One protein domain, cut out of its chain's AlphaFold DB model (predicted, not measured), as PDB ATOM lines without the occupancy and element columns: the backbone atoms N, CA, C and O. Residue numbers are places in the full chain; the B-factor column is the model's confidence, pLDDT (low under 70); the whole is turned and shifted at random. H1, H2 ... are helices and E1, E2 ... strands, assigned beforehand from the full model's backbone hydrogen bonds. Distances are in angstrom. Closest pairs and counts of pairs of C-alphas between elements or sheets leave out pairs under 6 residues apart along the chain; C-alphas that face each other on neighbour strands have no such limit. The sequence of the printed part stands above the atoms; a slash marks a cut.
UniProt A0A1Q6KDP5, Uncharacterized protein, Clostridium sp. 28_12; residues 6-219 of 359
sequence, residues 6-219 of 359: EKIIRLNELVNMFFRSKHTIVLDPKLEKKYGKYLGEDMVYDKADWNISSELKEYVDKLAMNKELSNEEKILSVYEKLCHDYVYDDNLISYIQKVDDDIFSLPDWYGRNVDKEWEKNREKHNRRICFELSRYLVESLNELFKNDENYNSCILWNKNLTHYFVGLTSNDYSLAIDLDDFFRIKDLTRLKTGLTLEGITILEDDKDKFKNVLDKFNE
ATOM      1  N   GLU A   6      -5.628  25.808  24.079       92.62
ATOM      2  CA  GLU A   6      -5.481  26.070  22.640       92.62
ATOM      3  C   GLU A   6      -4.678  24.963  21.948       92.62
ATOM      4  O   GLU A   6      -5.074  24.479  20.887       92.62
ATOM      5  N   LYS A   7      -3.593  24.492  22.583       94.81
ATOM      6  CA  LYS A   7      -2.822  23.341  22.084       94.81
ATOM      7  C   LYS A   7      -3.668  22.070  22.012       94.81
ATOM      8  O   LYS A   7      -3.580  21.340  21.029       94.81
ATOM      9  N   ILE A   8      -4.498  21.813  23.023       96.19
ATOM     10  CA  ILE A   8      -5.380  20.638  23.053       96.19
ATOM     11  C   ILE A   8      -6.468  20.712  21.973       96.19
ATOM     12  O   ILE A   8      -6.765  19.701  21.340       96.19
ATOM     13  N   ILE A   9      -7.031  21.895  21.715       95.94
ATOM     14  CA  ILE A   9      -8.001  22.091  20.627       95.94
ATOM     15  C   ILE A   9      -7.342  21.800  19.275       95.94
ATOM     16  O   ILE A   9      -7.874  20.994  18.513       95.94
ATOM     17  N   ARG A  10      -6.154  22.363  19.012       96.88
ATOM     18  CA  ARG A  10      -5.398  22.082  17.779       96.88
ATOM     19  C   ARG A  10      -5.074  20.593  17.631       96.88
ATOM     20  O   ARG A  10      -5.222  20.035  16.548       96.88
ATOM     21  N   LEU A  11      -4.661  19.931  18.712       97.94
ATOM     22  CA  LEU A  11      -4.429  18.486  18.711       97.94
ATOM     23  C   LEU A  11      -5.696  17.717  18.305       97.94
ATOM     24  O   LEU A  11      -5.626  16.823  17.465       97.94
ATOM     25  N   ASN A  12      -6.857  18.078  18.855       97.44
ATOM     26  CA  ASN A  12      -8.123  17.438  18.504       97.44
ATOM     27  C   ASN A  12      -8.505  17.659  17.030       97.44
ATOM     28  O   ASN A  12      -9.050  16.759  16.399       97.44
ATOM     29  N   GLU A  13      -8.201  18.823  16.453       97.19
ATOM     30  CA  GLU A  13      -8.392  19.076  15.018       97.19
ATOM     31  C   GLU A  13      -7.545  18.127  14.158       97.19
ATOM     32  O   GLU A  13      -8.082  17.499  13.243       97.19
ATOM     33  N   LEU A  14      -6.260  17.950  14.493       98.06
ATOM     34  CA  LEU A  14      -5.365  17.012  13.801       98.06
ATOM     35  C   LEU A  14      -5.883  15.571  13.878       98.06
ATOM     36  O   LEU A  14      -5.941  14.873  12.867       98.06
ATOM     37  N   VAL A  15      -6.314  15.145  15.066       97.44
ATOM     38  CA  VAL A  15      -6.912  13.822  15.294       97.44
ATOM     39  C   VAL A  15      -8.170  13.653  14.442       97.44
ATOM     40  O   VAL A  15      -8.310  12.657  13.732       97.44
ATOM     41  N   ASN A  16      -9.073  14.635  14.458       96.38
ATOM     42  CA  ASN A  16     -10.312  14.574  13.686       96.38
ATOM     43  C   ASN A  16     -10.049  14.491  12.179       96.38
ATOM     44  O   ASN A  16     -10.737  13.751  11.473       96.38
ATOM     45  N   MET A  17      -9.041  15.216  11.685       96.81
ATOM     46  CA  MET A  17      -8.612  15.148  10.290       96.81
ATOM     47  C   MET A  17      -8.023  13.779   9.937       96.81
ATOM     48  O   MET A  17      -8.394  13.209   8.908       96.81
ATOM     49  N   PHE A  18      -7.139  13.243  10.782       96.44
ATOM     50  CA  PHE A  18      -6.466  11.967  10.542       96.44
ATOM     51  C   PHE A  18      -7.455  10.797  10.533       96.44
ATOM     52  O   PHE A  18      -7.535  10.048   9.559       96.44
ATOM     53  N   PHE A  19      -8.267  10.680  11.586       92.69
ATOM     54  CA  PHE A  19      -9.222   9.581  11.751       92.69
ATOM     55  C   PHE A  19     -10.541   9.796  11.001       92.69
ATOM     56  O   PHE A  19     -11.381   8.899  10.983       92.69
ATOM     57  N   ARG A  20     -10.748  10.974  10.393       93.19
ATOM     58  CA  ARG A  20     -11.987  11.355   9.685       93.19
ATOM     59  C   ARG A  20     -13.246  11.144  10.531       93.19
ATOM     60  O   ARG A  20     -14.303  10.780  10.023       93.19
ATOM     61  N   SER A  21     -13.119  11.377  11.831       91.31
ATOM     62  CA  SER A  21     -14.169  11.184  12.828       91.31
ATOM     63  C   SER A  21     -14.097  12.303  13.856       91.31
ATOM     64  O   SER A  21     -13.016  12.814  14.136       91.31
ATOM     65  N   LYS A  22     -15.242  12.690  14.423       93.81
ATOM     66  CA  LYS A  22     -15.304  13.724  15.457       93.81
ATOM     67  C   LYS A  22     -15.039  13.118  16.834       93.81
ATOM     68  O   LYS A  22     -15.767  12.231  17.278       93.81
ATOM     69  N   HIS A  23     -14.064  13.673  17.539       96.31
ATOM     70  CA  HIS A  23     -13.704  13.295  18.899       96.31
ATOM     71  C   HIS A  23     -14.098  14.388  19.891       96.31
ATOM     72  O   HIS A  23     -14.100  15.582  19.586       96.31
ATOM     73  N   THR A  24     -14.472  13.956  21.094       97.06
ATOM     74  CA  THR A  24     -14.691  14.835  22.247       97.06
ATOM     75  C   THR A  24     -13.439  14.819  23.116       97.06
ATOM     76  O   THR A  24     -12.981  13.744  23.500       97.06
ATOM     77  N   ILE A  25     -12.916  15.991  23.459       97.81
ATOM     78  CA  ILE A  25     -11.821  16.119  24.424       97.81
ATOM     79  C   ILE A  25     -12.383  15.851  25.822       97.81
ATOM     80  O   ILE A  25     -13.387  16.440  26.229       97.81
ATOM     81  N   VAL A  26     -11.716  14.985  26.570       97.44
ATOM     82  CA  VAL A  26     -12.036  14.655  27.955       97.44
ATOM     83  C   VAL A  26     -10.885  15.136  28.840       97.44
ATOM     84  O   VAL A  26      -9.725  14.772  28.633       97.44
ATOM     85  N   LEU A  27     -11.208  15.993  29.809       96.38
ATOM     86  CA  LEU A  27     -10.259  16.607  30.739       96.38
ATOM     87  C   LEU A  27     -10.406  16.059  32.160       96.38
ATOM     88  O   LEU A  27     -11.492  15.644  32.562       96.38
ATOM     89  N   ASP A  28      -9.325  16.151  32.936       95.19
ATOM     90  CA  ASP A  28      -9.317  15.809  34.361       95.19
ATOM     91  C   ASP A  28     -10.400  16.615  35.108       95.19
ATOM     92  O   ASP A  28     -10.399  17.854  35.028       95.19
ATOM     93  N   PRO A  29     -11.310  15.966  35.862       93.62
ATOM     94  CA  PRO A  29     -12.326  16.656  36.658       93.62
ATOM     95  C   PRO A  29     -11.742  17.684  37.643       93.62
ATOM     96  O   PRO A  29     -12.387  18.694  37.942       93.62
ATOM     97  N   LYS A  30     -10.494  17.520  38.108       92.88
ATOM     98  CA  LYS A  30      -9.818  18.491  38.991       92.88
ATOM     99  C   LYS A  30      -9.659  19.870  38.335       92.88
ATOM    100  O   LYS A  30      -9.555  20.877  39.045       92.88
ATOM    101  N   LEU A  31      -9.673  19.945  37.001       91.94
ATOM    102  CA  LEU A  31      -9.555  21.189  36.239       91.94
ATOM    103  C   LEU A  31     -10.852  22.016  36.226       91.94
ATOM    104  O   LEU A  31     -10.778  23.214  35.943       91.94
ATOM    105  N   GLU A  32     -12.006  21.451  36.605       92.12
ATOM    106  CA  GLU A  32     -13.286  22.184  36.694       92.12
ATOM    107  C   GLU A  32     -13.175  23.406  37.609       92.12
ATOM    108  O   GLU A  32     -13.630  24.499  37.272       92.12
ATOM    109  N   LYS A  33     -12.475  23.267  38.741       88.75
ATOM    110  CA  LYS A  33     -12.266  24.378  39.682       88.75
ATOM    111  C   LYS A  33     -11.505  25.552  39.066       88.75
ATOM    112  O   LYS A  33     -11.659  26.677  39.531       88.75
ATOM    113  N   LYS A  34     -10.660  25.288  38.064       88.25
ATOM    114  CA  LYS A  34      -9.796  26.289  37.431       88.25
ATOM    115  C   LYS A  34     -10.432  26.904  36.185       88.25
ATOM    116  O   LYS A  34     -10.311  28.111  36.002       88.25
ATOM    117  N   TYR A  35     -11.084  26.099  35.349       88.00
ATOM    118  CA  TYR A  35     -11.606  26.538  34.046       88.00
ATOM    119  C   TYR A  35     -13.138  26.699  34.014       88.00
ATOM    120  O   TYR A  35     -13.674  27.210  33.036       88.00
ATOM    121  N   GLY A  36     -13.839  26.362  35.102       89.25
ATOM    122  CA  GLY A  36     -15.291  26.483  35.211       89.25
ATOM    123  C   GLY A  36     -16.043  25.295  34.607       89.25
ATOM    124  O   GLY A  36     -15.456  24.381  34.054       89.25
ATOM    125  N   LYS A  37     -17.375  25.293  34.725       86.31
ATOM    126  CA  LYS A  37     -18.216  24.138  34.343       86.31
ATOM    127  C   LYS A  37     -18.411  23.944  32.844       86.31
ATOM    128  O   LYS A  37     -18.666  22.828  32.405       86.31
ATOM    129  N   TYR A  38     -18.391  25.029  32.079       84.00
ATOM    130  CA  TYR A  38     -18.687  25.001  30.652       84.00
ATOM    131  C   TYR A  38     -17.398  25.171  29.858       84.00
ATOM    132  O   TYR A  38     -16.729  26.193  29.989       84.00
ATOM    133  N   LEU A  39     -17.079  24.172  29.034       83.44
ATOM    134  CA  LEU A  39     -15.863  24.113  28.219       83.44
ATOM    135  C   LEU A  39     -16.130  24.279  26.711       83.44
ATOM    136  O   LEU A  39     -15.198  24.209  25.917       83.44
ATOM    137  N   GLY A  40     -17.387  24.484  26.308       84.44
ATOM    138  CA  GLY A  40     -17.815  24.400  24.909       84.44
ATOM    139  C   GLY A  40     -18.524  23.080  24.590       84.44
ATOM    140  O   GLY A  40     -18.877  22.319  25.489       84.44
ATOM    141  N   GLU A  41     -18.773  22.826  23.304       82.75
ATOM    142  CA  GLU A  41     -19.553  21.661  22.841       82.75
ATOM    143  C   GLU A  41     -18.716  20.377  22.704       82.75
ATOM    144  O   GLU A  41     -19.231  19.273  22.887       82.75
ATOM    145  N   ASP A  42     -17.419  20.526  22.431       90.12
ATOM    146  CA  ASP A  42     -16.521  19.421  22.068       90.12
ATOM    147  C   ASP A  42     -15.570  19.012  23.199       90.12
ATOM    148  O   ASP A  42     -14.638  18.233  22.994       90.12
ATOM    149  N   MET A  43     -15.821  19.518  24.406       95.50
ATOM    150  CA  MET A  43     -14.991  19.308  25.586       95.50
ATOM    151  C   MET A  43     -15.853  18.968  26.801       95.50
ATOM    152  O   MET A  43     -16.859  19.625  27.065       95.50
ATOM    153  N   VAL A  44     -15.444  17.962  27.568       95.62
ATOM    154  CA  VAL A  44     -16.112  17.554  28.812       95.62
ATOM    155  C   VAL A  44     -15.089  17.240  29.900       95.62
ATOM    156  O   VAL A  44     -13.944  16.898  29.612       95.62
ATOM    157  N   TYR A  45     -15.516  17.313  31.158       95.56
ATOM    158  CA  TYR A  45     -14.777  16.701  32.259       95.56
ATOM    159  C   TYR A  45     -15.072  15.204  32.316       95.56
ATOM    160  O   TYR A  45     -16.206  14.780  32.061       95.56
ATOM    161  N   ASP A  46     -14.059  14.405  32.640       95.06
ATOM    162  CA  ASP A  46     -14.257  12.988  32.921       95.06
ATOM    163  C   ASP A  46     -15.174  12.818  34.144       95.06
ATOM    164  O   ASP A  46     -15.231  13.662  35.040       95.06
ATOM    165  N   LYS A  47     -15.916  11.711  34.170       91.50
ATOM    166  CA  LYS A  47     -16.784  11.352  35.298       91.50
ATOM    167  C   LYS A  47     -16.013  10.677  36.432       91.50
ATOM    168  O   LYS A  47     -16.550  10.567  37.529       91.50
ATOM    169  N   ALA A  48     -14.799  10.210  36.158       91.94
ATOM    170  CA  ALA A  48     -13.921   9.567  37.123       91.94
ATOM    171  C   ALA A  48     -12.642  10.377  37.315       91.94
ATOM    172  O   ALA A  48     -12.149  11.003  36.374       91.94
ATOM    173  N   ASP A  49     -12.077  10.304  38.516       91.94
ATOM    174  CA  ASP A  49     -10.781  10.904  38.797       91.94
ATOM    175  C   ASP A  49      -9.667  10.185  38.029       91.94
ATOM    176  O   ASP A  49      -9.638   8.957  37.904       91.94
ATOM    177  N   TRP A  50      -8.712  10.967  37.534       94.00
ATOM    178  CA  TRP A  50      -7.490  10.439  36.944       94.00
ATOM    179  C   TRP A  50      -6.505  10.147  38.071       94.00
ATOM    180  O   TRP A  50      -6.036  11.063  38.752       94.00
ATOM    181  N   ASN A  51      -6.265   8.858  38.310       90.94
ATOM    182  CA  ASN A  51      -5.379   8.358  39.354       90.94
ATOM    183  C   ASN A  51      -4.575   7.165  38.818       90.94
ATOM    184  O   ASN A  51      -5.096   6.342  38.062       90.94
ATOM    185  N   ILE A  52      -3.327   7.045  39.267       94.25
ATOM    186  CA  ILE A  52      -2.455   5.889  39.025       94.25
ATOM    187  C   ILE A  52      -2.068   5.231  40.348       94.25
ATOM    188  O   ILE A  52      -2.070   5.879  41.397       94.25
ATOM    189  N   SER A  53      -1.746   3.936  40.306       93.12
ATOM    190  CA  SER A  53      -1.304   3.202  41.495       93.12
ATOM    191  C   SER A  53      -0.011   3.794  42.064       93.12
ATOM    192  O   SER A  53       0.777   4.414  41.347       93.12
ATOM    193  N   SER A  54       0.244   3.575  43.356       94.62
ATOM    194  CA  SER A  54       1.487   4.024  43.995       94.62
ATOM    195  C   SER A  54       2.734   3.439  43.326       94.62
ATOM    196  O   SER A  54       3.739   4.130  43.198       94.62
ATOM    197  N   GLU A  55       2.656   2.189  42.862       95.31
ATOM    198  CA  GLU A  55       3.743   1.525  42.137       95.31
ATOM    199  C   GLU A  55       4.016   2.198  40.785       95.31
ATOM    200  O   GLU A  55       5.159   2.542  40.479       95.31
ATOM    201  N   LEU A  56       2.966   2.454  39.994       96.81
ATOM    202  CA  LEU A  56       3.105   3.139  38.710       96.81
ATOM    203  C   LEU A  56       3.602   4.576  38.909       96.81
ATOM    204  O   LEU A  56       4.458   5.046  38.161       96.81
ATOM    205  N   LYS A  57       3.136   5.256  39.962       97.81
ATOM    206  CA  LYS A  57       3.612   6.592  40.328       97.81
ATOM    207  C   LYS A  57       5.107   6.604  40.634       97.81
ATOM    208  O   LYS A  57       5.817   7.467  40.123       97.81
ATOM    209  N   GLU A  58       5.584   5.651  41.433       98.19
ATOM    210  CA  GLU A  58       7.001   5.519  41.770       98.19
ATOM    211  C   GLU A  58       7.854   5.259  40.520       98.19
ATOM    212  O   GLU A  58       8.914   5.870  40.354       98.19
ATOM    213  N   TYR A  59       7.378   4.392  39.620       98.50
ATOM    214  CA  TYR A  59       8.025   4.137  38.333       98.50
ATOM    215  C   TYR A  59       8.141   5.420  37.495       98.50
ATOM    216  O   TYR A  59       9.238   5.767  37.053       98.50
ATOM    217  N   VAL A  60       7.042   6.165  37.341       98.38
ATOM    218  CA  VAL A  60       7.006   7.423  36.576       98.38
ATOM    219  C   VAL A  60       7.905   8.493  37.203       98.38
ATOM    220  O   VAL A  60       8.635   9.167  36.481       98.38
ATOM    221  N   ASP A  61       7.919   8.638  38.531       97.81
ATOM    222  CA  ASP A  61       8.778   9.620  39.207       97.81
ATOM    223  C   ASP A  61      10.271   9.301  39.023       97.81
ATOM    224  O   ASP A  61      11.067  10.204  38.746       97.81
ATOM    225  N   LYS A  62      10.660   8.021  39.115       98.00
ATOM    226  CA  LYS A  62      12.034   7.579  38.817       98.00
ATOM    227  C   LYS A  62      12.401   7.857  37.359       98.00
ATOM    228  O   LYS A  62      13.490   8.363  37.086       98.00
ATOM    229  N   LEU A  63      11.487   7.566  36.436       98.00
ATOM    230  CA  LEU A  63      11.675   7.789  35.007       98.00
ATOM    231  C   LEU A  63      11.818   9.283  34.668       98.00
ATOM    232  O   LEU A  63      12.689   9.657  33.882       98.00
ATOM    233  N   ALA A  64      11.035  10.152  35.311       96.88
ATOM    234  CA  ALA A  64      11.122  11.602  35.147       96.88
ATOM    235  C   ALA A  64      12.511  12.144  35.526       96.88
ATOM    236  O   ALA A  64      13.048  13.014  34.836       96.88
ATOM    237  N   MET A  65      13.120  11.597  36.585       96.06
ATOM    238  CA  MET A  65      14.454  11.983  37.063       96.06
ATOM    239  C   MET A  65      15.607  11.424  36.218       96.06
ATOM    240  O   MET A  65      16.738  11.901  36.351       96.06
ATOM    241  N   ASN A  66      15.349  10.440  35.353       96.00
ATOM    242  CA  ASN A  66      16.372   9.853  34.496       96.00
ATOM    243  C   ASN A  66      16.814  10.863  33.418       96.00
ATOM    244  O   ASN A  66      15.999  11.335  32.628       96.00
ATOM    245  N   LYS A  67      18.104  11.216  33.394       94.81
ATOM    246  CA  LYS A  67      18.678  12.179  32.434       94.81
ATOM    247  C   LYS A  67      19.319  11.526  31.208       94.81
ATOM    248  O   LYS A  67      19.715  12.247  30.300       94.81
ATOM    249  N   GLU A  68      19.460  10.204  31.207       96.94
ATOM    250  CA  GLU A  68      20.051   9.449  30.098       96.94
ATOM    251  C   GLU A  68      19.037   9.213  28.979       96.94
ATOM    252  O   GLU A  68      19.415   9.179  27.813       96.94
ATOM    253  N   LEU A  69      17.753   9.099  29.335       97.69
ATOM    254  CA  LEU A  69      16.660   8.917  28.386       97.69
ATOM    255  C   LEU A  69      16.117  10.258  27.884       97.69
ATOM    256  O   LEU A  69      15.857  11.181  28.668       97.69
ATOM    257  N   SER A  70      15.869  10.319  26.581       97.81
ATOM    258  CA  SER A  70      15.068  11.361  25.939       97.81
ATOM    259  C   SER A  70      13.611  11.333  26.422       97.81
ATOM    260  O   SER A  70      13.147  10.365  27.026       97.81
ATOM    261  N   ASN A  71      12.856  12.404  26.166       98.00
ATOM    262  CA  ASN A  71      11.439  12.443  26.542       98.00
ATOM    263  C   ASN A  71      10.621  11.415  25.752       98.00
ATOM    264  O   ASN A  71       9.706  10.806  26.299       98.00
ATOM    265  N   GLU A  72      10.991  11.192  24.494       98.50
ATOM    266  CA  GLU A  72      10.384  10.223  23.588       98.50
ATOM    267  C   GLU A  72      10.592   8.791  24.116       98.50
ATOM    268  O   GLU A  72       9.631   8.033  24.244       98.50
ATOM    269  N   GLU A  73      11.812   8.449  24.550       98.75
ATOM    270  CA  GLU A  73      12.107   7.152  25.184       98.75
ATOM    271  C   GLU A  73      11.336   6.963  26.498       98.75
ATOM    272  O   GLU A  73      10.873   5.860  26.796       98.75
ATOM    273  N   LYS A  74      11.143   8.030  27.283       98.69
ATOM    274  CA  LYS A  74      10.335   7.970  28.511       98.69
ATOM    275  C   LYS A  74       8.853   7.738  28.211       98.69
ATOM    276  O   LYS A  74       8.220   6.954  28.914       98.69
ATOM    277  N   ILE A  75       8.302   8.369  27.172       98.75
ATOM    278  CA  ILE A  75       6.920   8.124  26.726       98.75
ATOM    279  C   ILE A  75       6.746   6.645  26.361       98.75
ATOM    280  O   ILE A  75       5.824   6.003  26.867       98.75
ATOM    281  N   LEU A  76       7.665   6.085  25.566       98.75
ATOM    282  CA  LEU A  76       7.637   4.663  25.204       98.75
ATOM    283  C   LEU A  76       7.815   3.744  26.418       98.75
ATOM    284  O   LEU A  76       7.159   2.713  26.497       98.75
ATOM    285  N   SER A  77       8.621   4.139  27.405       98.62
ATOM    286  CA  SER A  77       8.813   3.365  28.642       98.62
ATOM    287  C   SER A  77       7.531   3.288  29.486       98.62
ATOM    288  O   SER A  77       7.177   2.221  29.984       98.62
ATOM    289  N   VAL A  78       6.791   4.399  29.625       98.62
ATOM    290  CA  VAL A  78       5.469   4.400  30.284       98.62
ATOM    291  C   VAL A  78       4.485   3.520  29.514       98.62
ATOM    292  O   VAL A  78       3.774   2.718  30.118       98.62
ATOM    293  N   TYR A  79       4.464   3.652  28.188       98.56
ATOM    294  CA  TYR A  79       3.603   2.864  27.310       98.56
ATOM    295  C   TYR A  79       3.863   1.356  27.451       98.56
ATOM    296  O   TYR A  79       2.935   0.578  27.681       98.56
ATOM    297  N   GLU A  80       5.132   0.950  27.386       98.31
ATOM    298  CA  GLU A  80       5.565  -0.440  27.538       98.31
ATOM    299  C   GLU A  80       5.233  -0.985  28.933       98.31
ATOM    300  O   GLU A  80       4.669  -2.076  29.037       98.31
ATOM    301  N   LYS A  81       5.475  -0.209  30.001       98.12
ATOM    302  CA  LYS A  81       5.115  -0.598  31.377       98.12
ATOM    303  C   LYS A  81       3.627  -0.925  31.494       98.12
ATOM    304  O   LYS A  81       3.279  -1.984  32.009       98.12
ATOM    305  N   LEU A  82       2.752  -0.060  30.976       98.25
ATOM    306  CA  LEU A  82       1.304  -0.290  31.001       98.25
ATOM    307  C   LEU A  82       0.902  -1.543  30.210       98.25
ATOM    308  O   LEU A  82       0.074  -2.322  30.684       98.25
ATOM    309  N   CYS A  83       1.503  -1.766  29.039       97.44
ATOM    310  CA  CYS A  83       1.229  -2.953  28.226       97.44
ATOM    311  C   CYS A  83       1.648  -4.257  28.919       97.44
ATOM    312  O   CYS A  83       0.962  -5.272  28.784       97.44
ATOM    313  N   HIS A  84       2.753  -4.245  29.668       95.94
ATOM    314  CA  HIS A  84       3.213  -5.411  30.424       95.94
ATOM    315  C   HIS A  84       2.404  -5.655  31.700       95.94
ATOM    316  O   HIS A  84       2.085  -6.808  31.996       95.94
ATOM    317  N   ASP A  85       2.036  -4.599  32.422       95.88
ATOM    318  CA  ASP A  85       1.332  -4.712  33.700       95.88
ATOM    319  C   ASP A  85      -0.121  -5.164  33.538       95.88
ATOM    320  O   ASP A  85      -0.635  -5.928  34.360       95.88
ATOM    321  N   TYR A  86      -0.794  -4.703  32.481       95.62
ATOM    322  CA  TYR A  86      -2.232  -4.881  32.303       95.62
ATOM    323  C   TYR A  86      -2.574  -5.774  31.111       95.62
ATOM    324  O   TYR A  86      -1.803  -5.937  30.169       95.62
ATOM    325  N   VAL A  87      -3.765  -6.362  31.149       94.00
ATOM    326  CA  VAL A  87      -4.378  -7.078  30.019       94.00
ATOM    327  C   VAL A  87      -5.728  -6.452  29.704       94.00
ATOM    328  O   VAL A  87      -6.337  -5.813  30.564       94.00
ATOM    329  N   TYR A  88      -6.216  -6.637  28.484       94.06
ATOM    330  CA  TYR A  88      -7.510  -6.092  28.108       94.06
ATOM    331  C   TYR A  88      -8.656  -6.880  28.774       94.06
ATOM    332  O   TYR A  88      -8.640  -8.111  28.829       94.06
ATOM    333  N   ASP A  89      -9.660  -6.180  29.300       91.88
ATOM    334  CA  ASP A  89     -10.874  -6.791  29.848       91.88
ATOM    335  C   ASP A  89     -11.873  -7.109  28.722       91.88
ATOM    336  O   ASP A  89     -12.733  -6.303  28.355       91.88
ATOM    337  N   ASP A  90     -11.738  -8.306  28.151       86.12
ATOM    338  CA  ASP A  90     -12.559  -8.806  27.046       86.12
ATOM    339  C   ASP A  90     -14.044  -8.965  27.389       86.12
ATOM    340  O   ASP A  90     -14.890  -8.903  26.491       86.12
ATOM    341  N   ASN A  91     -14.388  -9.046  28.676       88.25
ATOM    342  CA  ASN A  91     -15.772  -9.072  29.124       88.25
ATOM    343  C   ASN A  91     -16.518  -7.778  28.756       88.25
ATOM    344  O   ASN A  91     -17.716  -7.849  28.475       88.25
ATOM    345  N   LEU A  92     -15.835  -6.624  28.653       88.50
ATOM    346  CA  LEU A  92     -16.437  -5.373  28.156       88.50
ATOM    347  C   LEU A  92     -17.107  -5.580  26.797       88.50
ATOM    348  O   LEU A  92     -18.195  -5.071  26.537       88.50
ATOM    349  N   ILE A  93     -16.457  -6.352  25.929       86.81
ATOM    350  CA  ILE A  93     -16.857  -6.521  24.533       86.81
ATOM    351  C   ILE A  93     -18.219  -7.221  24.451       86.81
ATOM    352  O   ILE A  93     -18.964  -6.994  23.503       86.81
ATOM    353  N   SER A  94     -18.591  -7.999  25.474       86.88
ATOM    354  CA  SER A  94     -19.920  -8.616  25.579       86.88
ATOM    355  C   SER A  94     -21.064  -7.619  25.818       86.88
ATOM    356  O   SER A  94     -22.227  -7.969  25.622       86.88
ATOM    357  N   TYR A  95     -20.750  -6.389  26.237       87.25
ATOM    358  CA  TYR A  95     -21.712  -5.302  26.443       87.25
ATOM    359  C   TYR A  95     -21.767  -4.310  25.280       87.25
ATOM    360  O   TYR A  95     -22.667  -3.469  25.259       87.25
ATOM    361  N   ILE A  96     -20.827  -4.383  24.333       87.38
ATOM    362  CA  ILE A  96     -20.815  -3.501  23.168       87.38
ATOM    363  C   ILE A  96     -21.917  -3.953  22.209       87.38
ATOM    364  O   ILE A  96     -21.893  -5.069  21.689       87.38
ATOM    365  N   GLN A  97     -22.876  -3.071  21.950       85.94
ATOM    366  CA  GLN A  97     -23.966  -3.320  21.012       85.94
ATOM    367  C   GLN A  97     -23.760  -2.489  19.750       85.94
ATOM    368  O   GLN A  97     -23.610  -1.268  19.824       85.94
ATOM    369  N   LYS A  98     -23.787  -3.148  18.587       86.38
ATOM    370  CA  LYS A  98     -23.805  -2.466  17.290       86.38
ATOM    371  C   LYS A  98     -25.175  -1.809  17.091       86.38
ATOM    372  O   LYS A  98     -26.189  -2.502  17.096       86.38
ATOM    373  N   VAL A  99     -25.188  -0.489  16.937       86.69
ATOM    374  CA  VAL A  99     -26.389   0.314  16.651       86.69
ATOM    375  C   VAL A  99     -26.514   0.554  15.146       86.69
ATOM    376  O   VAL A  99     -27.601   0.412  14.597       86.69
ATOM    377  N   ASP A 100     -25.394   0.868  14.494       87.50
ATOM    378  CA  ASP A 100     -25.253   1.053  13.045       87.50
ATOM    379  C   ASP A 100     -23.858   0.563  12.601       87.50
ATOM    380  O   ASP A 100     -23.082   0.089  13.432       87.50
ATOM    381  N   ASP A 101     -23.520   0.643  11.313       82.25
ATOM    382  CA  ASP A 101     -22.235   0.192  10.762       82.25
ATOM    383  C   ASP A 101     -21.024   0.799  11.476       82.25
ATOM    384  O   ASP A 101     -20.111   0.053  11.838       82.25
ATOM    385  N   ASP A 102     -21.092   2.092  11.794       84.25
ATOM    386  CA  ASP A 102     -20.019   2.839  12.460       84.25
ATOM    387  C   ASP A 102     -20.420   3.364  13.849       84.25
ATOM    388  O   ASP A 102     -19.739   4.222  14.413       84.25
ATOM    389  N   ILE A 103     -21.541   2.887  14.404       88.56
ATOM    390  CA  ILE A 103     -22.065   3.350  15.694       88.56
ATOM    391  C   ILE A 103     -22.271   2.164  16.623       88.56
ATOM    392  O   ILE A 103     -23.057   1.252  16.364       88.56
ATOM    393  N   PHE A 104     -21.608   2.234  17.765       89.56
ATOM    394  CA  PHE A 104     -21.675   1.278  18.847       89.56
ATOM    395  C   PHE A 104     -22.201   1.963  20.103       89.56
ATOM    396  O   PHE A 104     -22.106   3.179  20.279       89.56
ATOM    397  N   SER A 105     -22.778   1.167  20.992       88.00
ATOM    398  CA  SER A 105     -23.202   1.618  22.308       88.00
ATOM    399  C   SER A 105     -22.627   0.711  23.380       88.00
ATOM    400  O   SER A 105     -22.499  -0.500  23.198       88.00
ATOM    401  N   LEU A 106     -22.261   1.330  24.495       88.62
ATOM    402  CA  LEU A 106     -21.663   0.681  25.644       88.62
ATOM    403  C   LEU A 106     -22.234   1.341  26.905       88.62
ATOM    404  O   LEU A 106     -22.306   2.574  26.960       88.62
ATOM    405  N   PRO A 107     -22.650   0.571  27.920       85.75
ATOM    406  CA  PRO A 107     -23.147   1.151  29.155       85.75
ATOM    407  C   PRO A 107     -22.065   1.924  29.920       85.75
ATOM    408  O   PRO A 107     -21.027   1.375  30.277       85.75
ATOM    409  N   ASP A 108     -22.357   3.182  30.262       85.69
ATOM    410  CA  ASP A 108     -21.453   4.064  31.021       85.69
ATOM    411  C   ASP A 108     -20.946   3.460  32.336       85.69
ATOM    412  O   ASP A 108     -19.827   3.742  32.756       85.69
ATOM    413  N   TRP A 109     -21.782   2.678  33.021       85.12
ATOM    414  CA  TRP A 109     -21.445   2.100  34.323       85.12
ATOM    415  C   TRP A 109     -20.318   1.059  34.230       85.12
ATOM    416  O   TRP A 109     -19.688   0.768  35.242       85.12
ATOM    417  N   TYR A 110     -20.017   0.531  33.035       85.69
ATOM    418  CA  TYR A 110     -18.873  -0.355  32.830       85.69
ATOM    419  C   TYR A 110     -17.607   0.487  32.614       85.69
ATOM    420  O   TYR A 110     -17.133   0.702  31.499       85.69
ATOM    421  N   GLY A 111     -17.087   1.027  33.716       86.38
ATOM    422  CA  GLY A 111     -15.779   1.676  33.791       86.38
ATOM    423  C   GLY A 111     -15.693   3.135  33.322       86.38
ATOM    424  O   GLY A 111     -14.688   3.787  33.605       86.38
ATOM    425  N   ARG A 112     -16.721   3.711  32.675       88.56
ATOM    426  CA  ARG A 112     -16.734   5.158  32.358       88.56
ATOM    427  C   ARG A 112     -17.171   5.987  33.559       88.56
ATOM    428  O   ARG A 112     -16.506   6.958  33.905       88.56
ATOM    429  N   ASN A 113     -18.271   5.590  34.190       88.44
ATOM    430  CA  ASN A 113     -18.794   6.150  35.429       88.44
ATOM    431  C   ASN A 113     -18.548   5.145  36.558       88.44
ATOM    432  O   ASN A 113     -19.294   4.174  36.679       88.44
ATOM    433  N   VAL A 114     -17.482   5.359  37.326       86.69
ATOM    434  CA  VAL A 114     -17.011   4.416  38.350       86.69
ATOM    435  C   VAL A 114     -17.319   4.927  39.748       86.69
ATOM    436  O   VAL A 114     -17.320   6.131  39.997       86.69
ATOM    437  N   ASP A 115     -17.569   3.997  40.660       85.19
ATOM    438  CA  ASP A 115     -17.661   4.258  42.091       85.19
ATOM    439  C   ASP A 115     -16.541   3.526  42.853       85.19
ATOM    440  O   ASP A 115     -15.720   2.809  42.280       85.19
ATOM    441  N   LYS A 116     -16.517   3.693  44.178       85.75
ATOM    442  CA  LYS A 116     -15.492   3.083  45.039       85.75
ATOM    443  C   LYS A 116     -15.531   1.554  45.050       85.75
ATOM    444  O   LYS A 116     -14.528   0.921  45.375       85.75
ATOM    445  N   GLU A 117     -16.689   0.953  44.790       86.19
ATOM    446  CA  GLU A 117     -16.813  -0.501  44.751       86.19
ATOM    447  C   GLU A 117     -16.207  -1.050  43.459       86.19
ATOM    448  O   GLU A 117     -15.436  -2.013  43.520       86.19
ATOM    449  N   TRP A 118     -16.461  -0.382  42.328       86.44
ATOM    450  CA  TRP A 118     -15.776  -0.647  41.066       86.44
ATOM    451  C   TRP A 118     -14.259  -0.586  41.254       86.44
ATOM    452  O   TRP A 118     -13.579  -1.584  41.023       86.44
ATOM    453  N   GLU A 119     -13.727   0.534  41.753       87.06
ATOM    454  CA  GLU A 119     -12.283   0.725  41.966       87.06
ATOM    455  C   GLU A 119     -11.667  -0.400  42.815       87.06
ATOM    456  O   GLU A 119     -10.701  -1.041  42.399       87.06
ATOM    457  N   LYS A 120     -12.293  -0.732  43.952       86.94
ATOM    458  CA  LYS A 120     -11.844  -1.812  44.845       86.94
ATOM    459  C   LYS A 120     -11.856  -3.191  44.181       86.94
ATOM    460  O   LYS A 120     -11.072  -4.069  44.549       86.94
ATOM    461  N   ASN A 121     -12.778  -3.440  43.256       85.50
ATOM    462  CA  ASN A 121     -12.797  -4.690  42.499       85.50
ATOM    463  C   ASN A 121     -11.659  -4.727  41.475       85.50
ATOM    464  O   ASN A 121     -10.950  -5.733  41.410       85.50
ATOM    465  N   ARG A 122     -11.403  -3.611  40.780       87.44
ATOM    466  CA  ARG A 122     -10.311  -3.493  39.799       87.44
ATOM    467  C   ARG A 122      -8.920  -3.622  40.411       87.44
ATOM    468  O   ARG A 122      -8.010  -4.080  39.730       87.44
ATOM    469  N   GLU A 123      -8.730  -3.283  41.683       87.75
ATOM    470  CA  GLU A 123      -7.452  -3.482  42.393       87.75
ATOM    471  C   GLU A 123      -7.049  -4.960  42.547       87.75
ATOM    472  O   GLU A 123      -5.881  -5.263  42.774       87.75
ATOM    473  N   LYS A 124      -7.991  -5.905  42.418       88.19
ATOM    474  CA  LYS A 124      -7.741  -7.338  42.661       88.19
ATOM    475  C   LYS A 124      -7.166  -8.082  41.454       88.19
ATOM    476  O   LYS A 124      -6.788  -9.242  41.589       88.19
ATOM    477  N   HIS A 125      -7.154  -7.455  40.282       89.56
ATOM    478  CA  HIS A 125      -6.728  -8.060  39.024       89.56
ATOM    479  C   HIS A 125      -6.140  -6.993  38.092       89.56
ATOM    480  O   HIS A 125      -6.347  -5.797  38.281       89.56
ATOM    481  N   ASN A 126      -5.467  -7.408  37.022       92.75
ATOM    482  CA  ASN A 126      -4.821  -6.497  36.071       92.75
ATOM    483  C   ASN A 126      -5.587  -6.305  34.744       92.75
ATOM    484  O   ASN A 126      -5.079  -5.689  33.813       92.75
ATOM    485  N   ARG A 127      -6.816  -6.815  34.630       92.31
ATOM    486  CA  ARG A 127      -7.688  -6.519  33.478       92.31
ATOM    487  C   ARG A 127      -8.120  -5.054  33.461       92.31
ATOM    488  O   ARG A 127      -8.595  -4.578  34.492       92.31
ATOM    489  N   ARG A 128      -7.975  -4.354  32.334       93.94
ATOM    490  CA  ARG A 128      -8.348  -2.941  32.144       93.94
ATOM    491  C   ARG A 128      -9.044  -2.720  30.800       93.94
ATOM    492  O   ARG A 128      -8.834  -3.481  29.863       93.94
ATOM    493  N   ILE A 129      -9.893  -1.700  30.730       93.94
ATOM    494  CA  ILE A 129     -10.562  -1.256  29.490       93.94
ATOM    495  C   ILE A 129      -9.993   0.082  29.005       93.94
ATOM    496  O   ILE A 129      -9.351   0.783  29.791       93.94
ATOM    497  N   CYS A 130     -10.311   0.481  27.769       95.06
ATOM    498  CA  CYS A 130      -9.881   1.743  27.148       95.06
ATOM    499  C   CYS A 130     -10.028   2.970  28.059       95.06
ATOM    500  O   CYS A 130      -9.112   3.787  28.164       95.06
ATOM    501  N   PHE A 131     -11.151   3.082  28.783       94.75
ATOM    502  CA  PHE A 131     -11.405   4.192  29.707       94.75
ATOM    503  C   PHE A 131     -10.372   4.262  30.836       94.75
ATOM    504  O   PHE A 131      -9.904   5.341  31.181       94.75
ATOM    505  N   GLU A 132     -10.002   3.122  31.418       95.38
ATOM    506  CA  GLU A 132      -9.031   3.059  32.513       95.38
ATOM    507  C   GLU A 132      -7.600   3.208  31.999       95.38
ATOM    508  O   GLU A 132      -6.826   3.971  32.567       95.38
ATOM    509  N   LEU A 133      -7.266   2.524  30.901       97.25
ATOM    510  CA  LEU A 133      -5.942   2.593  30.278       97.25
ATOM    511  C   LEU A 133      -5.608   4.023  29.849       97.25
ATOM    512  O   LEU A 133      -4.521   4.512  30.146       97.25
ATOM    513  N   SER A 134      -6.573   4.726  29.248       98.00
ATOM    514  CA  SER A 134      -6.412   6.132  28.872       98.00
ATOM    515  C   SER A 134      -6.184   7.033  30.084       98.00
ATOM    516  O   SER A 134      -5.316   7.902  30.033       98.00
ATOM    517  N   ARG A 135      -6.896   6.806  31.199       97.62
ATOM    518  CA  ARG A 135      -6.682   7.544  32.459       97.62
ATOM    519  C   ARG A 135      -5.300   7.281  33.046       97.62
ATOM    520  O   ARG A 135      -4.640   8.212  33.493       97.62
ATOM    521  N   TYR A 136      -4.848   6.030  33.033       98.06
ATOM    522  CA  TYR A 136      -3.531   5.681  33.561       98.06
ATOM    523  C   TYR A 136      -2.412   6.267  32.714       98.06
ATOM    524  O   TYR A 136      -1.448   6.800  33.264       98.06
ATOM    525  N   LEU A 137      -2.543   6.204  31.389       98.69
ATOM    526  CA  LEU A 137      -1.558   6.764  30.480       98.69
ATOM    527  C   LEU A 137      -1.520   8.293  30.577       98.69
ATOM    528  O   LEU A 137      -0.444   8.843  30.795       98.69
ATOM    529  N   VAL A 138      -2.663   8.980  30.470       98.38
ATOM    530  CA  VAL A 138      -2.702  10.453  30.516       98.38
ATOM    531  C   VAL A 138      -2.162  10.979  31.850       98.38
ATOM    532  O   VAL A 138      -1.359  11.908  31.856       98.38
ATOM    533  N   GLU A 139      -2.510  10.346  32.976       98.06
ATOM    534  CA  GLU A 139      -2.023  10.756  34.297       98.06
ATOM    535  C   GLU A 139      -0.527  10.463  34.463       98.06
ATOM    536  O   GLU A 139       0.211  11.279  35.012       98.06
ATOM    537  N   SER A 140      -0.043   9.343  33.920       98.56
ATOM    538  CA  SER A 140       1.392   9.038  33.904       98.56
ATOM    539  C   SER A 140       2.183  10.058  33.083       98.56
ATOM    540  O   SER A 140       3.234  10.507  33.531       98.56
ATOM    541  N   LEU A 141       1.682  10.469  31.913       98.44
ATOM    542  CA  LEU A 141       2.317  11.497  31.078       98.44
ATOM    543  C   LEU A 141       2.292  12.873  31.756       98.44
ATOM    544  O   LEU A 141       3.292  13.591  31.760       98.44
ATOM    545  N   ASN A 142       1.167  13.217  32.375       96.75
ATOM    546  CA  ASN A 142       1.001  14.435  33.156       96.75
ATOM    547  C   ASN A 142       1.985  14.509  34.334       96.75
ATOM    548  O   ASN A 142       2.590  15.554  34.568       96.75
ATOM    549  N   GLU A 143       2.194  13.406  35.052       97.00
ATOM    550  CA  GLU A 143       3.182  13.334  36.130       97.00
ATOM    551  C   GLU A 143       4.625  13.337  35.619       97.00
ATOM    552  O   GLU A 143       5.479  14.003  36.216       97.00
ATOM    553  N   LEU A 144       4.891  12.650  34.503       97.62
ATOM    554  CA  LEU A 144       6.195  12.618  33.839       97.62
ATOM    555  C   LEU A 144       6.653  14.028  33.436       97.62
ATOM    556  O   LEU A 144       7.822  14.372  33.619       97.62
ATOM    557  N   PHE A 145       5.724  14.857  32.949       96.75
ATOM    558  CA  PHE A 145       5.987  16.206  32.437       96.75
ATOM    559  C   PHE A 145       5.432  17.334  33.316       96.75
ATOM    560  O   PHE A 145       5.299  18.466  32.863       96.75
ATOM    561  N   LYS A 146       5.159  17.086  34.603       93.44
ATOM    562  CA  LYS A 146       4.492  18.060  35.499       93.44
ATOM    563  C   LYS A 146       5.161  19.436  35.622       93.44
ATOM    564  O   LYS A 146       4.503  20.393  36.026       93.44
ATOM    565  N   ASN A 147       6.455  19.521  35.306       91.00
ATOM    566  CA  ASN A 147       7.261  20.745  35.349       91.00
ATOM    567  C   ASN A 147       7.641  21.269  33.950       91.00
ATOM    568  O   ASN A 147       8.478  22.164  33.852       91.00
ATOM    569  N   ASP A 148       7.076  20.702  32.882       93.19
ATOM    570  CA  ASP A 148       7.360  21.069  31.497       93.19
ATOM    571  C   ASP A 148       6.066  21.476  30.776       93.19
ATOM    572  O   ASP A 148       5.308  20.646  30.279       93.19
ATOM    573  N   GLU A 149       5.824  22.787  30.697       90.69
ATOM    574  CA  GLU A 149       4.637  23.361  30.043       90.69
ATOM    575  C   GLU A 149       4.594  23.115  28.523       90.69
ATOM    576  O   GLU A 149       3.579  23.383  27.865       90.69
ATOM    577  N   ASN A 150       5.686  22.606  27.939       94.06
ATOM    578  CA  ASN A 150       5.721  22.222  26.537       94.06
ATOM    579  C   ASN A 150       4.716  21.101  26.243       94.06
ATOM    580  O   ASN A 150       3.998  21.181  25.242       94.06
ATOM    581  N   TYR A 151       4.639  20.104  27.128       96.75
ATOM    582  CA  TYR A 151       3.840  18.899  26.943       96.75
ATOM    583  C   TYR A 151       2.445  19.072  27.527       96.75
ATOM    584  O   TYR A 151       2.264  19.483  28.669       96.75
ATOM    585  N   ASN A 152       1.440  18.752  26.721       97.19
ATOM    586  CA  ASN A 152       0.043  18.802  27.118       97.19
ATOM    587  C   ASN A 152      -0.628  17.515  26.655       97.19
ATOM    588  O   ASN A 152      -0.468  17.119  25.500       97.19
ATOM    589  N   SER A 153      -1.369  16.870  27.551       97.25
ATOM    590  CA  SER A 153      -2.066  15.626  27.244       97.25
ATOM    591  C   SER A 153      -3.544  15.705  27.612       97.25
ATOM    592  O   SER A 153      -3.947  16.474  28.490       97.25
ATOM    593  N   CYS A 154      -4.366  14.949  26.896       97.69
ATOM    594  CA  CYS A 154      -5.793  14.815  27.165       97.69
ATOM    595  C   CYS A 154      -6.278  13.432  26.738       97.69
ATOM    596  O   CYS A 154      -5.601  12.724  25.993       97.69
ATOM    597  N   ILE A 155      -7.475  13.068  27.182       98.44
ATOM    598  CA  ILE A 155      -8.174  11.903  26.652       98.44
ATOM    599  C   ILE A 155      -9.033  12.359  25.471       98.44
ATOM    600  O   ILE A 155      -9.677  13.408  25.519       98.44
ATOM    601  N   LEU A 156      -9.063  11.555  24.416       97.94
ATOM    602  CA  LEU A 156      -9.879  11.756  23.229       97.94
ATOM    603  C   LEU A 156     -10.920  10.644  23.168       97.94
ATOM    604  O   LEU A 156     -10.594   9.458  23.166       97.94
ATOM    605  N   TRP A 157     -12.192  11.033  23.138       96.44
ATOM    606  CA  TRP A 157     -13.313  10.105  23.114       96.44
ATOM    607  C   TRP A 157     -13.971  10.077  21.739       96.44
ATOM    608  O   TRP A 157     -14.624  11.044  21.328       96.44
ATOM    609  N   ASN A 158     -13.869   8.932  21.062       94.44
ATOM    610  CA  ASN A 158     -14.712   8.624  19.915       94.44
ATOM    611  C   ASN A 158     -16.053   8.065  20.415       94.44
ATOM    612  O   ASN A 158     -16.167   6.890  20.774       94.44
ATOM    613  N   LYS A 159     -17.077   8.924  20.455       90.12
ATOM    614  CA  LYS A 159     -18.421   8.570  20.945       90.12
ATOM    615  C   LYS A 159     -19.056   7.438  20.148       90.12
ATOM    616  O   LYS A 159     -19.658   6.556  20.750       90.12
ATOM    617  N   ASN A 160     -18.886   7.455  18.829       90.31
ATOM    618  CA  ASN A 160     -19.493   6.477  17.933       90.31
ATOM    619  C   ASN A 160     -18.872   5.091  18.114       90.31
ATOM    620  O   ASN A 160     -19.585   4.098  18.081       90.31
ATOM    621  N   LEU A 161     -17.565   5.018  18.369       90.12
ATOM    622  CA  LEU A 161     -16.868   3.751  18.608       90.12
ATOM    623  C   LEU A 161     -16.795   3.361  20.089       90.12
ATOM    624  O   LEU A 161     -16.227   2.327  20.424       90.12
ATOM    625  N   THR A 162     -17.362   4.171  20.991       90.69
ATOM    626  CA  THR A 162     -17.298   3.976  22.452       90.69
ATOM    627  C   THR A 162     -15.871   3.829  23.000       90.69
ATOM    628  O   THR A 162     -15.666   3.189  24.025       90.69
ATOM    629  N   HIS A 163     -14.889   4.443  22.333       94.25
ATOM    630  CA  HIS A 163     -13.461   4.210  22.583       94.25
ATOM    631  C   HIS A 163     -12.744   5.457  23.100       94.25
ATOM    632  O   HIS A 163     -13.020   6.569  22.631       94.25
ATOM    633  N   TYR A 164     -11.847   5.272  24.069       95.88
ATOM    634  CA  TYR A 164     -10.960   6.314  24.593       95.88
ATOM    635  C   TYR A 164      -9.525   5.992  24.198       95.88
ATOM    636  O   TYR A 164      -9.100   4.850  24.320       95.88
ATOM    637  N   PHE A 165      -8.784   7.025  23.821       97.69
ATOM    638  CA  PHE A 165      -7.334   6.979  23.664       97.69
ATOM    639  C   PHE A 165      -6.734   8.313  24.125       97.69
ATOM    640  O   PHE A 165      -7.462   9.251  24.469       97.69
ATOM    641  N   VAL A 166      -5.408   8.418  24.167       98.69
ATOM    642  CA  VAL A 166      -4.711   9.600  24.694       98.69
ATOM    643  C   VAL A 166      -4.134  10.437  23.562       98.69
ATOM    644  O   VAL A 166      -3.462   9.931  22.671       98.69
ATOM    645  N   GLY A 167      -4.367  11.742  23.615       98.56
ATOM    646  CA  GLY A 167      -3.646  12.715  22.807       98.56
ATOM    647  C   GLY A 167      -2.494  13.326  23.605       98.56
ATOM    648  O   GLY A 167      -2.689  13.718  24.756       98.56
ATOM    649  N   LEU A 168      -1.320  13.464  22.987       98.62
ATOM    650  CA  LEU A 168      -0.168  14.187  23.540       98.62
ATOM    651  C   LEU A 168       0.345  15.188  22.503       98.62
ATOM    652  O   LEU A 168       0.580  14.823  21.357       98.62
ATOM    653  N   THR A 169       0.563  16.440  22.895       98.31
ATOM    654  CA  THR A 169       1.144  17.461  22.014       98.31
ATOM    655  C   THR A 169       2.255  18.236  22.711       98.31
ATOM    656  O   THR A 169       2.188  18.527  23.909       98.31
ATOM    657  N   SER A 170       3.286  18.565  21.940       96.88
ATOM    658  CA  SER A 170       4.415  19.405  22.316       96.88
ATOM    659  C   SER A 170       4.712  20.412  21.200       96.88
ATOM    660  O   SER A 170       4.019  20.471  20.190       96.88
ATOM    661  N   ASN A 171       5.743  21.237  21.370       95.38
ATOM    662  CA  ASN A 171       6.232  22.113  20.305       95.38
ATOM    663  C   ASN A 171       6.939  21.350  19.169       95.38
ATOM    664  O   ASN A 171       7.136  21.936  18.109       95.38
ATOM    665  N   ASP A 172       7.365  20.104  19.400       97.19
ATOM    666  CA  ASP A 172       8.124  19.317  18.419       97.19
ATOM    667  C   ASP A 172       7.235  18.327  17.645       97.19
ATOM    668  O   ASP A 172       7.517  18.053  16.483       97.19
ATOM    669  N   TYR A 173       6.184  17.789  18.277       98.38
ATOM    670  CA  TYR A 173       5.298  16.776  17.689       98.38
ATOM    671  C   TYR A 173       3.935  16.688  18.382       98.38
ATOM    672  O   TYR A 173       3.768  17.098  19.536       98.38
ATOM    673  N   SER A 174       2.988  16.059  17.686       98.69
ATOM    674  CA  SER A 174       1.644  15.725  18.165       98.69
ATOM    675  C   SER A 174       1.339  14.251  17.893       98.69
ATOM    676  O   SER A 174       1.568  13.768  16.787       98.69
ATOM    677  N   LEU A 175       0.810  13.541  18.890       98.75
ATOM    678  CA  LEU A 175       0.579  12.096  18.864       98.75
ATOM    679  C   LEU A 175      -0.857  11.751  19.272       98.75
ATOM    680  O   LEU A 175      -1.426  12.380  20.170       98.75
ATOM    681  N   ALA A 176      -1.388  10.683  18.679       98.50
ATOM    682  CA  ALA A 176      -2.487   9.898  19.232       98.50
ATOM    683  C   ALA A 176      -1.938   8.542  19.702       98.50
ATOM    684  O   ALA A 176      -1.212   7.883  18.961       98.50
ATOM    685  N   ILE A 177      -2.246   8.158  20.938       98.50
ATOM    686  CA  ILE A 177      -1.660   7.018  21.647       98.50
ATOM    687  C   ILE A 177      -2.791   6.115  22.156       98.50
ATOM    688  O   ILE A 177      -3.577   6.529  23.010       98.50
ATOM    689  N   ASP A 178      -2.850   4.887  21.652       97.44
ATOM    690  CA  ASP A 178      -3.915   3.911  21.878       97.44
ATOM    691  C   ASP A 178      -3.327   2.525  22.196       97.44
ATOM    692  O   ASP A 178      -2.833   1.831  21.313       97.44
ATOM    693  N   LEU A 179      -3.380   2.110  23.467       95.69
ATOM    694  CA  LEU A 179      -2.828   0.816  23.895       95.69
ATOM    695  C   LEU A 179      -3.692  -0.371  23.450       95.69
ATOM    696  O   LEU A 179      -3.229  -1.519  23.451       95.69
ATOM    697  N   ASP A 180      -4.964  -0.118  23.151       93.12
ATOM    698  CA  ASP A 180      -5.994  -1.135  23.032       93.12
ATOM    699  C   ASP A 180      -6.852  -1.011  21.770       93.12
ATOM    700  O   ASP A 180      -8.026  -1.394  21.782       93.12
ATOM    701  N   ASP A 181      -6.227  -0.609  20.657       88.38
ATOM    702  CA  ASP A 181      -6.847  -0.557  19.329       88.38
ATOM    703  C   ASP A 181      -7.676  -1.830  19.044       88.38
ATOM    704  O   ASP A 181      -7.211  -2.977  19.095       88.38
ATOM    705  N   PHE A 182      -8.969  -1.639  18.779       82.44
ATOM    706  CA  PHE A 182      -9.913  -2.724  18.517       82.44
ATOM    707  C   PHE A 182      -9.775  -3.347  17.129       82.44
ATOM    708  O   PHE A 182     -10.282  -4.456  16.912       82.44
ATOM    709  N   PHE A 183      -9.137  -2.648  16.193       82.56
ATOM    710  CA  PHE A 183      -9.033  -3.064  14.799       82.56
ATOM    711  C   PHE A 183      -7.807  -3.937  14.526       82.56
ATOM    712  O   PHE A 183      -7.773  -4.629  13.506       82.56
ATOM    713  N   ARG A 184      -6.843  -3.957  15.450       86.75
ATOM    714  CA  ARG A 184      -5.592  -4.721  15.369       86.75
ATOM    715  C   ARG A 184      -5.413  -5.601  16.606       86.75
ATOM    716  O   ARG A 184      -6.263  -5.623  17.496       86.75
ATOM    717  N   ILE A 185      -4.326  -6.372  16.643       92.25
ATOM    718  CA  ILE A 185      -3.863  -6.951  17.910       92.25
ATOM    719  C   ILE A 185      -3.471  -5.779  18.816       92.25
ATOM    720  O   ILE A 185      -2.747  -4.890  18.376       92.25
ATOM    721  N   LYS A 186      -3.938  -5.768  20.064       95.50
ATOM    722  CA  LYS A 186      -3.652  -4.669  20.999       95.50
ATOM    723  C   LYS A 186      -2.187  -4.654  21.377       95.50
ATOM    724  O   LYS A 186      -1.593  -5.718  21.556       95.50
ATOM    725  N   ASP A 187      -1.628  -3.479  21.639       96.94
ATOM    726  CA  ASP A 187      -0.241  -3.393  22.100       96.94
ATOM    727  C   ASP A 187      -0.029  -4.036  23.480       96.94
ATOM    728  O   ASP A 187       1.036  -4.595  23.746       96.94
ATOM    729  N   LEU A 188      -1.095  -4.124  24.287       95.94
ATOM    730  CA  LEU A 188      -1.174  -4.965  25.493       95.94
ATOM    731  C   LEU A 188      -0.773  -6.436  25.250       95.94
ATOM    732  O   LEU A 188      -0.333  -7.119  26.180       95.94
ATOM    733  N   THR A 189      -0.945  -6.935  24.024       95.31
ATOM    734  CA  THR A 189      -0.557  -8.279  23.574       95.31
ATOM    735  C   THR A 189       0.693  -8.237  22.692       95.31
ATOM    736  O   THR A 189       1.563  -9.103  22.832       95.31
ATOM    737  N   ARG A 190       0.833  -7.231  21.817       95.69
ATOM    738  CA  ARG A 190       1.979  -7.113  20.900       95.69
ATOM    739  C   ARG A 190       3.294  -6.979  21.659       95.69
ATOM    740  O   ARG A 190       4.227  -7.732  21.392       95.69
ATOM    741  N   LEU A 191       3.357  -6.122  22.680       95.56
ATOM    742  CA  LEU A 191       4.610  -5.906  23.410       95.56
ATOM    743  C   LEU A 191       5.025  -7.122  24.248       95.56
ATOM    744  O   LEU A 191       6.204  -7.462  24.267       95.56
ATOM    745  N   LYS A 192       4.066  -7.863  24.821       94.56
ATOM    746  CA  LYS A 192       4.337  -9.125  25.543       94.56
ATOM    747  C   LYS A 192       4.891 -10.231  24.651       94.56
ATOM    748  O   LYS A 192       5.558 -11.137  25.135       94.56
ATOM    749  N   THR A 193       4.610 -10.162  23.355       93.44
ATOM    750  CA  THR A 193       5.059 -11.153  22.379       93.44
ATOM    751  C   THR A 193       6.274 -10.682  21.579       93.44
ATOM    752  O   THR A 193       6.873 -11.477  20.868       93.44
ATOM    753  N   GLY A 194       6.717  -9.431  21.706       92.94
ATOM    754  CA  GLY A 194       7.792  -8.901  20.859       92.94
ATOM    755  C   GLY A 194       7.334  -8.610  19.426       92.94
ATOM    756  O   GLY A 194       8.142  -8.626  18.494       92.94
ATOM    757  N   LEU A 195       6.036  -8.355  19.240       96.50
ATOM    758  CA  LEU A 195       5.522  -7.740  18.025       96.50
ATOM    759  C   LEU A 195       5.763  -6.221  18.046       96.50
ATOM    760  O   LEU A 195       5.905  -5.609  19.111       96.50
ATOM    761  N   THR A 196       5.821  -5.626  16.858       96.69
ATOM    762  CA  THR A 196       6.017  -4.188  16.622       96.69
ATOM    763  C   THR A 196       4.915  -3.369  17.294       96.69
ATOM    764  O   THR A 196       3.747  -3.682  17.107       96.69
ATOM    765  N   LEU A 197       5.253  -2.314  18.033       95.81
ATOM    766  CA  LEU A 197       4.295  -1.350  18.588       95.81
ATOM    767  C   LEU A 197       3.571  -0.619  17.451       95.81
ATOM    768  O   LEU A 197       4.236  -0.028  16.597       95.81
ATOM    769  N   GLU A 198       2.236  -0.619  17.464       95.56
ATOM    770  CA  GLU A 198       1.419   0.032  16.423       95.56
ATOM    771  C   GLU A 198       0.393   1.052  16.938       95.56
ATOM    772  O   GLU A 198      -0.180   1.798  16.144       95.56
ATOM    773  N   GLY A 199       0.177   1.136  18.248       96.44
ATOM    774  CA  GLY A 199      -0.815   2.010  18.875       96.44
ATOM    775  C   GLY A 199      -0.435   3.491  18.958       96.44
ATOM    776  O   GLY A 199      -1.200   4.289  19.491       96.44
ATOM    777  N   ILE A 200       0.727   3.902  18.442       98.06
ATOM    778  CA  ILE A 200       1.132   5.316  18.406       98.06
ATOM    779  C   ILE A 200       1.058   5.841  16.976       98.06
ATOM    780  O   ILE A 200       1.837   5.463  16.106       98.06
ATOM    781  N   THR A 201       0.144   6.782  16.758       97.94
ATOM    782  CA  THR A 201       0.030   7.552  15.520       97.94
ATOM    783  C   THR A 201       0.716   8.904  15.684       97.94
ATOM    784  O   THR A 201       0.322   9.715  16.526       97.94
ATOM    785  N   ILE A 202       1.710   9.173  14.839       98.56
ATOM    786  CA  ILE A 202       2.371  10.478  14.740       98.56
ATOM    787  C   ILE A 202       1.543  11.375  13.810       98.56
ATOM    788  O   ILE A 202       1.388  11.071  12.630       98.56
ATOM    789  N   LEU A 203       0.990  12.465  14.347       98.44
ATOM    790  CA  LEU A 203       0.140  13.416  13.614       98.44
ATOM    791  C   LEU A 203       0.961  14.565  13.008       98.44
ATOM    792  O   LEU A 203       0.684  15.005  11.898       98.44
ATOM    793  N   GLU A 204       1.969  15.033  13.744       98.12
ATOM    794  CA  GLU A 204       2.969  16.026  13.330       98.12
ATOM    795  C   GLU A 204       4.309  15.634  13.975       98.12
ATOM    796  O   GLU A 204       4.309  15.302  15.161       98.12
ATOM    797  N   ASP A 205       5.421  15.666  13.231       98.06
ATOM    798  CA  ASP A 205       6.798  15.453  13.731       98.06
ATOM    799  C   ASP A 205       7.826  15.885  12.666       98.06
ATOM    800  O   ASP A 205       8.535  15.071  12.080       98.06
ATOM    801  N   ASP A 206       7.897  17.185  12.368       96.31
ATOM    802  CA  ASP A 206       8.664  17.719  11.224       96.31
ATOM    803  C   ASP A 206      10.174  17.411  11.257       96.31
ATOM    804  O   ASP A 206      10.877  17.588  10.260       96.31
ATOM    805  N   LYS A 207      10.702  17.011  12.419       97.12
ATOM    806  CA  LYS A 207      12.123  16.700  12.629       97.12
ATOM    807  C   LYS A 207      12.381  15.205  12.827       97.12
ATOM    808  O   LYS A 207      13.495  14.851  13.215       97.12
ATOM    809  N   ASP A 208      11.371  14.359  12.618       97.94
ATOM    810  CA  ASP A 208      11.409  12.914  12.875       97.94
ATOM    811  C   ASP A 208      11.900  12.573  14.297       97.94
ATOM    812  O   ASP A 208      12.558  11.553  14.530       97.94
ATOM    813  N   LYS A 209      11.649  13.452  15.271       97.94
ATOM    814  CA  LYS A 209      12.205  13.329  16.620       97.94
ATOM    815  C   LYS A 209      11.596  12.135  17.345       97.94
ATOM    816  O   LYS A 209      12.332  11.340  17.923       97.94
ATOM    817  N   PHE A 210      10.271  12.004  17.301       98.56
ATOM    818  CA  PHE A 210       9.580  10.859  17.883       98.56
ATOM    819  C   PHE A 210       9.696   9.642  16.966       98.56
ATOM    820  O   PHE A 210       9.984   8.542  17.440       98.56
ATOM    821  N   LYS A 211       9.546   9.845  15.650       98.38
ATOM    822  CA  LYS A 211       9.622   8.781  14.644       98.38
ATOM    823  C   LYS A 211      10.904   7.958  14.766       98.38
ATOM    824  O   LYS A 211      10.829   6.738  14.847       98.38
ATOM    825  N   ASN A 212      12.068   8.604  14.847       98.44
ATOM    826  CA  ASN A 212      13.349   7.897  14.944       98.44
ATOM    827  C   ASN A 212      13.461   7.032  16.210       98.44
ATOM    828  O   ASN A 212      14.042   5.946  16.175       98.44
ATOM    829  N   VAL A 213      12.909   7.499  17.332       98.50
ATOM    830  CA  VAL A 213      12.919   6.755  18.597       98.50
ATOM    831  C   VAL A 213      11.946   5.576  18.540       98.50
ATOM    832  O   VAL A 213      12.297   4.482  18.982       98.50
ATOM    833  N   LEU A 214      10.763   5.768  17.951       98.50
ATOM    834  CA  LEU A 214       9.781   4.702  17.752       98.50
ATOM    835  C   LEU A 214      10.298   3.617  16.793       98.50
ATOM    836  O   LEU A 214      10.183   2.432  17.099       98.50
ATOM    837  N   ASP A 215      10.920   4.007  15.678       98.25
ATOM    838  CA  ASP A 215      11.522   3.074  14.718       98.25
ATOM    839  C   ASP A 215      12.600   2.215  15.394       98.25
ATOM    840  O   ASP A 215      12.613   0.995  15.243       98.25
ATOM    841  N   LYS A 216      13.462   2.838  16.211       98.38
ATOM    842  CA  LYS A 216      14.486   2.133  16.992       98.38
ATOM    843  C   LYS A 216      13.881   1.204  18.048       98.38
ATOM    844  O   LYS A 216      14.374   0.101  18.245       98.38
ATOM    845  N   PHE A 217      12.819   1.626  18.731       98.12
ATOM    846  CA  PHE A 217      12.118   0.788  19.713       98.12
ATOM    847  C   PHE A 217      11.518  -0.478  19.078       98.12
ATOM    848  O   PHE A 217      11.445  -1.537  19.711       98.12
ATOM    849  N   ASN A 218      11.102  -0.364  17.818       98.06
ATOM    850  CA  ASN A 218      10.534  -1.446  17.028       98.06
ATOM    851  C   ASN A 218      11.576  -2.293  16.277       98.06
ATOM    852  O   ASN A 218      11.213  -3.298  15.664       98.06
ATOM    853  N   GLU A 219      12.858  -1.935  16.332       97.31
ATOM    854  CA  GLU A 219      13.925  -2.669  15.658       97.31
ATOM    855  C   GLU A 219      14.006  -4.122  16.167       97.31
ATOM    856  O   GLU A 219      14.031  -4.389  17.367       97.31
TER     857      GLU A 219
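This is residues 6 to 219 of the 359 residues of an uncharacterized protein of Clostridium sp. 28_12 (UniProt A0A1Q6KDP5). A strongly twisted sheet of six strands curls round H1 on one face, while H7 runs along E5 and E6 on the other face, with H3 and H4 packed on H7. H8 and H9 pack on H4, H2 only grazes the sheet, and the small hairpin E3 and E4 lies with H5 at one end of the longest axis, well away from the core. The printed part has 214 residues with nine named helices and eight named strands, in the order H1 E1 H2 E2 H3 H4 H5 E3 E4 H6 H7 E5 E6 E7 H8 E8 H9. The class is mixed, helices and strands; the large sheet is mixed, in the order E2 E1 E5 E6 E7 E8, and the small one is antiparallel. The whole is compact, with a radius of gyration of the C-alphas of 16.6 A, and rounded, with spans of 45 by 38 by 35 A.

E5, residues 152 to 158, E6, residues 163 to 169, and E7, residues 174 to 177, form a meander, each strand the antiparallel neighbour of the one before. N 156 and O 165 are 2.8 A apart in the hairpin E5 and E6, and N 175 and O 168 are 2.8 A apart in the hairpin E6 and E7. E8, residues 200 to 204, is an edge strand antiparallel to E7, with N 201 and O 176 2.8 A apart. E1, residues 24 to 27, is antiparallel to E5, with N 26 and O 155 2.8 A apart. E2, residues 43 to 45, the other edge strand, is parallel to E1, with N 44 and O 25 2.9 A apart. E1, H2, residues 29 to 35, and E2 form a strand-helix-strand unit, two parallel neighbour strands with a helix between, and its crossover is right-handed. H2 only grazes the sheet, with residues 29 to 32. H1, residues 6 to 19, and H7, residues 130 to 144, are on opposite faces of the sheet, in three layers, helices on both faces; the C-alphas of Leu 11 and Thr 169 are the closest of H1 and E6, at 6.6 A. H7 lies over E5 and E6 at a height over the sheet of 8.4 A, along the strands, at 6 degrees to E6 on the local plane. H3, residues 54 to 65, H4, residues 71 to 85, and H7 form an up and down bundle, each helix running against the one before it. The helical hairpin H3 and H4 only just touch, with 3 pairs of C-alphas within 8 A, the closest Leu 63 and Lys 74 at 6.6 A. H4 is the hub and touches H7 at a steep tilt of 39 degrees, opposite ways, the closest C-alphas being Val 78 and Ser 140 at 7.2 A. With residues 80 to 84 alone H4 touches H8, residues 187 to 193, about perpendicular at 80 degrees, the C-alphas of Cys 83 and Leu 188 being closest at 4.2 A. With residues 72 to 76 alone it touches H9, residues 209 to 217, the C-alphas of Glu 72 and Phe 210 being closest at 5.8 A; H9 only grazes the sheet. E3, residues 97 to 100, and E4, residues 103 to 105, form a hairpin, with N 99 and O 103 2.8 A apart. H5, residues 90 to 95, and H6, residues 116 to 122, touch no helix and are not on the large sheet. Every O i to N i+4 pair is within hydrogen-bond range in H1, H3, H4, H6 and H7, against 1 of 3 in H2, with 2 of 4 O i to N i+3 pairs, 0 of 2 in H5, with 3 of 3, 2 of 3 in H8 and 4 of 5 in H9.

H1 begins at C-alpha 6, (-5.481, 26.070, 22.640), and is 20.1 A long. H4 is 21.2 A, H7 20.5 A, H3 16.7 A and H9 12.9 A long; E6 is 19.7 A, E5 19.3 A and E8 12.0 A long. H7 begins at C-alpha 130, (-9.881, 1.743, 27.148), and H9 ends at C-alpha 217, (12.118, 0.788, 19.713).

The C-alphas farthest apart, those of Lys 67 and Asp 100, are 49.3 A apart. The printed part has no cut, and no link is long. The mean pLDDT of the printed part is 93.9, and no printed residue is under 70.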